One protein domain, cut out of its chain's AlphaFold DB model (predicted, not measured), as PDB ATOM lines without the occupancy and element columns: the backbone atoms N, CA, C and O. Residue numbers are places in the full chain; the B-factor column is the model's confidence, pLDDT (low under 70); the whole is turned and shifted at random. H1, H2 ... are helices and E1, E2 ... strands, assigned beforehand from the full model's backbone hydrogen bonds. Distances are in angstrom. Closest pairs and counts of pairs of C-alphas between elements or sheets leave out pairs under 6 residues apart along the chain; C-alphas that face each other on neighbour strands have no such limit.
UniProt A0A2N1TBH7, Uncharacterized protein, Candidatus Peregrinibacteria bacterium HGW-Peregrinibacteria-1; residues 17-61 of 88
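Overview. This is residues 17 to 61 of the 88 residues of an uncharacterized protein of Candidatus Peregrinibacteria bacterium HGW-Peregrinibacteria-1 (UniProt A0A2N1TBH7). The antiparallel strand pair E1 and E4 forms the middle of an elongated domain, with the small antiparallel hairpin E2 and E3 toward one end and the short helix H1 at the other. The printed part has 45 residues, with elements in the order E1 E2 E3 E4 H1, class mixed. It is compact, radius of gyration of the C-alphas 10.0 A, spanning 30 by 18 by 13 A.

Arrangement. E1, residues 17 to 20, and E4, residues 48 to 52, are antiparallel at 151 degrees; N 19 and O 49, 2.8 A apart, are within hydrogen-bond range. H1, residues 53 to 60, follows E4 by a tight link; every O i to N i+4 pair in it is within hydrogen-bond range. The closest C-alphas of E1 and H1, Val 17 and His 53, are 5.7 A apart. In the hairpin of E2, residues 29 to 31, and E3, residues 38 to 40, N 30 and O 39, 2.9 A apart, are within hydrogen-bond range. The closest C-alphas of E3 and E4, Tyr 38 and Val 48, are 6.4 A apart. H1 is apart from E2 and E3.

Along the chain. E4 is 13.4 A long, E1 10.1 A, from C-alpha 17 at (12.695, 15.502, -20.154), and H1 10.7 A, to C-alpha 60 at (10.729, 17.711, -7.647).

Size, cuts and confidence. The two farthest C-alphas, Lys 34 and Arg 61, are 31.6 A apart. The printed part has no cut and no long link; no printed residue is under 70 in pLDDT.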
ATOM      1  N   VAL A  17      11.813  14.399 -20.522       91.00
ATOM      2  CA  VAL A  17      12.695  15.502 -20.154       91.00
ATOM      3  C   VAL A  17      13.807  14.996 -19.241       91.00
ATOM      4  O   VAL A  17      13.681  13.947 -18.595       91.00
ATOM      5  N   PHE A  18      14.898  15.754 -19.176       92.00
ATOM      6  CA  PHE A  18      16.034  15.462 -18.313       92.00
ATOM      7  C   PHE A  18      16.177  16.552 -17.259       92.00
ATOM      8  O   PHE A  18      16.199  17.735 -17.577       92.00
ATOM      9  N   TYR A  19      16.282  16.153 -16.000       92.00
ATOM     10  CA  TYR A  19      16.408  17.049 -14.863       92.00
ATOM     11  C   TYR A  19      17.759  16.858 -14.191       92.00
ATOM     12  O   TYR A  19      18.104  15.745 -13.785       92.00
ATOM     13  N   CYS A  20      18.531  17.931 -14.053       92.12
ATOM     14  CA  CYS A  20      19.787  17.881 -13.318       92.12
ATOM     15  C   CYS A  20      19.536  18.190 -11.844       92.12
ATOM     16  O   CYS A  20      19.080  19.281 -11.508       92.12
ATOM     17  N   LYS A  21      19.895  17.253 -10.961       88.94
ATOM     18  CA  LYS A  21      19.738  17.422  -9.508       88.94
ATOM     19  C   LYS A  21      20.670  18.478  -8.921       88.94
ATOM     20  O   LYS A  21      20.359  19.046  -7.886       88.94
ATOM     21  N   ASP A  22      21.796  18.739  -9.580       90.50
ATOM     22  CA  ASP A  22      22.755  19.739  -9.106       90.50
ATOM     23  C   ASP A  22      22.352  21.159  -9.546       90.50
ATOM     24  O   ASP A  22      22.588  22.115  -8.817       90.50
ATOM     25  N   CYS A  23      21.717  21.306 -10.719       88.12
ATOM     26  CA  CYS A  23      21.220  22.602 -11.211       88.12
ATOM     27  C   CYS A  23      19.791  22.910 -10.732       88.12
ATOM     28  O   CYS A  23      19.357  24.053 -10.796       88.12
ATOM     29  N   ASN A  24      19.065  21.892 -10.261       87.62
ATOM     30  CA  ASN A  24      17.649  21.943  -9.904       87.62
ATOM     31  C   ASN A  24      16.718  22.419 -11.034       87.62
ATOM     32  O   ASN A  24      15.674  23.017 -10.784       87.62
ATOM     33  N   GLU A  25      17.055  22.107 -12.284       88.19
ATOM     34  CA  GLU A  25      16.277  22.513 -13.457       88.19
ATOM     35  C   GLU A  25      16.283  21.449 -14.564       88.19
ATOM     36  O   GLU A  25      17.113  20.528 -14.588       88.19
ATOM     37  N   ILE A  26      15.324  21.574 -15.488       90.12
ATOM     38  CA  ILE A  26      15.263  20.762 -16.705       90.12
ATOM     39  C   ILE A  26      16.342  21.264 -17.663       90.12
ATOM     40  O   ILE A  26      16.370  22.437 -18.028       90.12
ATOM     41  N   VAL A  27      17.233  20.369 -18.070       90.69
ATOM     42  CA  VAL A  27      18.401  20.693 -18.891       90.69
ATOM     43  C   VAL A  27      18.518  19.743 -20.065       90.69
ATOM     44  O   VAL A  27      18.110  18.585 -19.998       90.69
ATOM     45  N   ASP A  28      19.176  20.207 -21.118       90.88
ATOM     46  CA  ASP A  28      19.678  19.314 -22.146       90.88
ATOM     47  C   ASP A  28      20.823  18.454 -21.611       90.88
ATOM     48  O   ASP A  28      21.591  18.836 -20.716       90.88
ATOM     49  N   THR A  29      20.937  17.256 -22.177       91.44
ATOM     50  CA  THR A  29      21.959  16.300 -21.773       91.44
ATOM     51  C   THR A  29      22.718  15.760 -22.958       91.44
ATOM     52  O   THR A  29      22.176  15.537 -24.040       91.44
ATOM     53  N   SER A  30      23.988  15.477 -22.707       89.19
ATOM     54  CA  SER A  30      24.838  14.752 -23.634       89.19
ATOM     55  C   SER A  30      24.941  13.308 -23.172       89.19
ATOM     56  O   SER A  30      25.285  13.027 -22.019       89.19
ATOM     57  N   ARG A  31      24.650  12.366 -24.070       88.38
ATOM     58  CA  ARG A  31      24.875  10.944 -23.802       88.38
ATOM     59  C   ARG A  31      26.375  10.673 -23.812       88.38
ATOM     60  O   ARG A  31      27.044  10.939 -24.807       88.38
ATOM     61  N   VAL A  32      26.897  10.114 -22.724       85.06
ATOM     62  CA  VAL A  32      28.328   9.817 -22.596       85.06
ATOM     63  C   VAL A  32      28.542   8.307 -22.567       85.06
ATOM     64  O   VAL A  32      28.198   7.616 -21.609       85.06
ATOM     65  N   GLY A  33      29.152   7.792 -23.636       82.62
ATOM     66  CA  GLY A  33      29.541   6.390 -23.764       82.62
ATOM     67  C   GLY A  33      28.415   5.453 -24.215       82.62
ATOM     68  O   GLY A  33      27.456   5.855 -24.868       82.62
ATOM     69  N   LYS A  34      28.564   4.158 -23.901       76.00
ATOM     70  CA  LYS A  34      27.677   3.088 -24.403       76.00
ATOM     71  C   LYS A  34      26.420   2.861 -23.545       76.00
ATOM     72  O   LYS A  34      25.432   2.330 -24.046       76.00
ATOM     73  N   LYS A  35      26.431   3.257 -22.267       79.38
ATOM     74  CA  LYS A  35      25.319   3.042 -21.315       79.38
ATOM     75  C   LYS A  35      24.317   4.212 -21.321       79.38
ATOM     76  O   LYS A  35      24.559   5.232 -21.962       79.38
ATOM     77  N   TYR A  36      23.200   4.057 -20.603       80.00
ATOM     78  CA  TYR A  36      22.192   5.098 -20.315       80.00
ATOM     79  C   TYR A  36      22.728   6.176 -19.349       80.00
ATOM     80  O   TYR A  36      22.085   6.527 -18.365       80.00
ATOM     81  N   VAL A  37      23.955   6.643 -19.585       84.19
ATOM     82  CA  VAL A  37      24.621   7.662 -18.776       84.19
ATOM     83  C   VAL A  37      24.507   8.986 -19.514       84.19
ATOM     84  O   VAL A  37      25.026   9.147 -20.622       84.19
ATOM     85  N   TYR A  38      23.821   9.925 -18.875       89.25
ATOM     86  CA  TYR A  38      23.599  11.272 -19.374       89.25
ATOM     87  C   TYR A  38      24.396  12.251 -18.526       89.25
ATOM     88  O   TYR A  38      24.537  12.075 -17.316       89.25
ATOM     89  N   THR A  39      24.956  13.257 -19.180       91.06
ATOM     90  CA  THR A  39      25.716  14.322 -18.531       91.06
ATOM     91  C   THR A  39      25.002  15.641 -18.770       91.06
ATOM     92  O   THR A  39      24.600  15.920 -19.900       91.06
ATOM     93  N   CYS A  40      24.821  16.429 -17.714       92.25
ATOM     94  CA  CYS A  40      24.212  17.751 -17.797       92.25
ATOM     95  C   CYS A  40      25.049  18.659 -18.708       92.25
ATOM     96  O   CYS A  40      26.253  18.802 -18.486       92.25
ATOM     97  N   ALA A  41      24.428  19.299 -19.701       88.88
ATOM     98  CA  ALA A  41      25.135  20.213 -20.601       88.88
ATOM     99  C   ALA A  41      25.596  21.512 -19.909       88.88
ATOM    100  O   ALA A  41      26.512  22.165 -20.401       88.88
ATOM    101  N   LYS A  42      24.989  21.879 -18.769       88.19
ATOM    102  CA  LYS A  42      25.334  23.090 -18.004       88.19
ATOM    103  C   LYS A  42      26.504  22.883 -17.047       88.19
ATOM    104  O   LYS A  42      27.486  23.611 -17.115       88.19
ATOM    105  N   CYS A  43      26.396  21.906 -16.147       90.06
ATOM    106  CA  CYS A  43      27.389  21.680 -15.090       90.06
ATOM    107  C   CYS A  43      28.344  20.510 -15.370       90.06
ATOM    108  O   CYS A  43      29.305  20.321 -14.630       90.06
ATOM    109  N   GLY A  44      28.094  19.697 -16.403       87.62
ATOM    110  CA  GLY A  44      28.958  18.565 -16.751       87.62
ATOM    111  C   GLY A  44      28.880  17.375 -15.786       87.62
ATOM    112  O   GLY A  44      29.669  16.436 -15.909       87.62
ATOM    113  N   THR A  45      27.951  17.374 -14.825       88.50
ATOM    114  CA  THR A  45      27.792  16.267 -13.874       88.50
ATOM    115  C   THR A  45      26.920  15.148 -14.443       88.50
ATOM    116  O   THR A  45      26.101  15.340 -15.344       88.50
ATOM    117  N   LYS A  46      27.086  13.942 -13.892       87.88
ATOM    118  CA  LYS A  46      26.318  12.739 -14.269       87.88
ATOM    119  C   LYS A  46      25.034  12.570 -13.450       87.88
ATOM    120  O   LYS A  46      24.375  11.538 -13.546       87.88
ATOM    121  N   ASN A  47      24.694  13.552 -12.613       89.44
ATOM    122  CA  ASN A  47      23.600  13.468 -11.649       89.44
ATOM    123  C   ASN A  47      22.278  13.944 -12.276       89.44
ATOM    124  O   ASN A  47      21.668  14.934 -11.865       89.44
ATOM    125  N   VAL A  48      21.871  13.251 -13.339       90.56
ATOM    126  CA  VAL A  48      20.713  13.610 -14.158       90.56
ATOM    127  C   VAL A  48      19.630  12.538 -14.040       90.56
ATOM    128  O   VAL A  48      19.893  11.354 -14.241       90.56
ATOM    129  N   ALA A  49      18.405  12.958 -13.734       90.44
ATOM    130  CA  ALA A  49      17.203  12.133 -13.783       90.44
ATOM    131  C   ALA A  49      16.491  12.306 -15.133       90.44
ATOM    132  O   ALA A  49      16.513  13.390 -15.709       90.44
ATOM    133  N   PHE A  50      15.835  11.261 -15.629       89.81
ATOM    134  CA  PHE A  50      15.020  11.320 -16.845       89.81
ATOM    135  C   PHE A  50      13.612  10.805 -16.549       89.81
ATOM    136  O   PHE A  50      13.435   9.894 -15.740       89.81
ATOM    137  N   GLY A  51      12.604  11.383 -17.193       89.69
ATOM    138  CA  GLY A  51      11.209  10.987 -17.009       89.69
ATOM    139  C   GLY A  51      10.269  11.862 -17.825       89.69
ATOM    140  O   GLY A  51      10.715  12.765 -18.523       89.69
ATOM    141  N   THR A  52       8.962  11.614 -17.751       90.75
ATOM    142  CA  THR A  52       7.991  12.527 -18.370       90.75
ATOM    143  C   THR A  52       7.979  13.864 -17.640       90.75
ATOM    144  O   THR A  52       8.186  13.897 -16.424       90.75
ATOM    145  N   HIS A  53       7.681  14.951 -18.355       87.81
ATOM    146  CA  HIS A  53       7.555  16.289 -17.760       87.81
ATOM    147  C   HIS A  53       6.706  16.268 -16.480       87.81
ATOM    148  O   HIS A  53       7.161  16.680 -15.419       87.81
ATOM    149  N   ARG A  54       5.520  15.648 -16.547       86.19
ATOM    150  CA  ARG A  54       4.607  15.499 -15.407       86.19
ATOM    151  C   ARG A  54       5.233  14.762 -14.219       86.19
ATOM    152  O   ARG A  54       5.032  15.173 -13.082       86.19
ATOM    153  N   SER A  55       5.983  13.685 -14.458       88.81
ATOM    154  CA  SER A  55       6.624  12.924 -13.374       88.81
ATOM    155  C   SER A  55       7.735  13.727 -12.709       88.81
ATOM    156  O   SER A  55       7.859  13.712 -11.490       88.81
ATOM    157  N   ILE A  56       8.525  14.440 -13.512       89.50
ATOM    158  CA  ILE A  56       9.649  15.249 -13.047       89.50
ATOM    159  C   ILE A  56       9.147  16.458 -12.248       89.50
ATOM    160  O   ILE A  56       9.564  16.640 -11.107       89.50
ATOM    161  N   VAL A  57       8.193  17.222 -12.785       86.38
ATOM    162  CA  VAL A  57       7.586  18.373 -12.094       86.38
ATOM    163  C   VAL A  57       6.941  17.945 -10.774       86.38
ATOM    164  O   VAL A  57       7.216  18.543  -9.736       86.38
ATOM    165  N   ASN A  58       6.168  16.853 -10.780       87.50
ATOM    166  CA  ASN A  58       5.510  16.344  -9.576       87.50
ATOM    167  C   ASN A  58       6.502  15.808  -8.525       87.50
ATOM    168  O   ASN A  58       6.308  16.019  -7.331       87.50
ATOM    169  N   TYR A  59       7.573  15.124  -8.946       90.12
ATOM    170  CA  TYR A  59       8.571  14.560  -8.031       90.12
ATOM    171  C   TYR A  59       9.426  15.641  -7.363       90.12
ATOM    172  O   TYR A  59       9.657  15.589  -6.157       90.12
ATOM    173  N   PHE A  60       9.875  16.628  -8.139       85.44
ATOM    174  CA  PHE A  60      10.729  17.711  -7.647       85.44
ATOM    175  C   PHE A  60       9.941  18.919  -7.128       85.44
ATOM    176  O   PHE A  60      10.558  19.895  -6.715       85.44
ATOM    177  N   ARG A  61       8.599  18.849  -7.122       83.75
ATOM    178  CA  ARG A  61       7.694  19.937  -6.710       83.75
ATOM    179  C   ARG A  61       8.074  21.274  -7.348       83.75
ATOM    180  O   ARG A  61       8.120  22.298  -6.675       83.75
TER     181      ARG A  61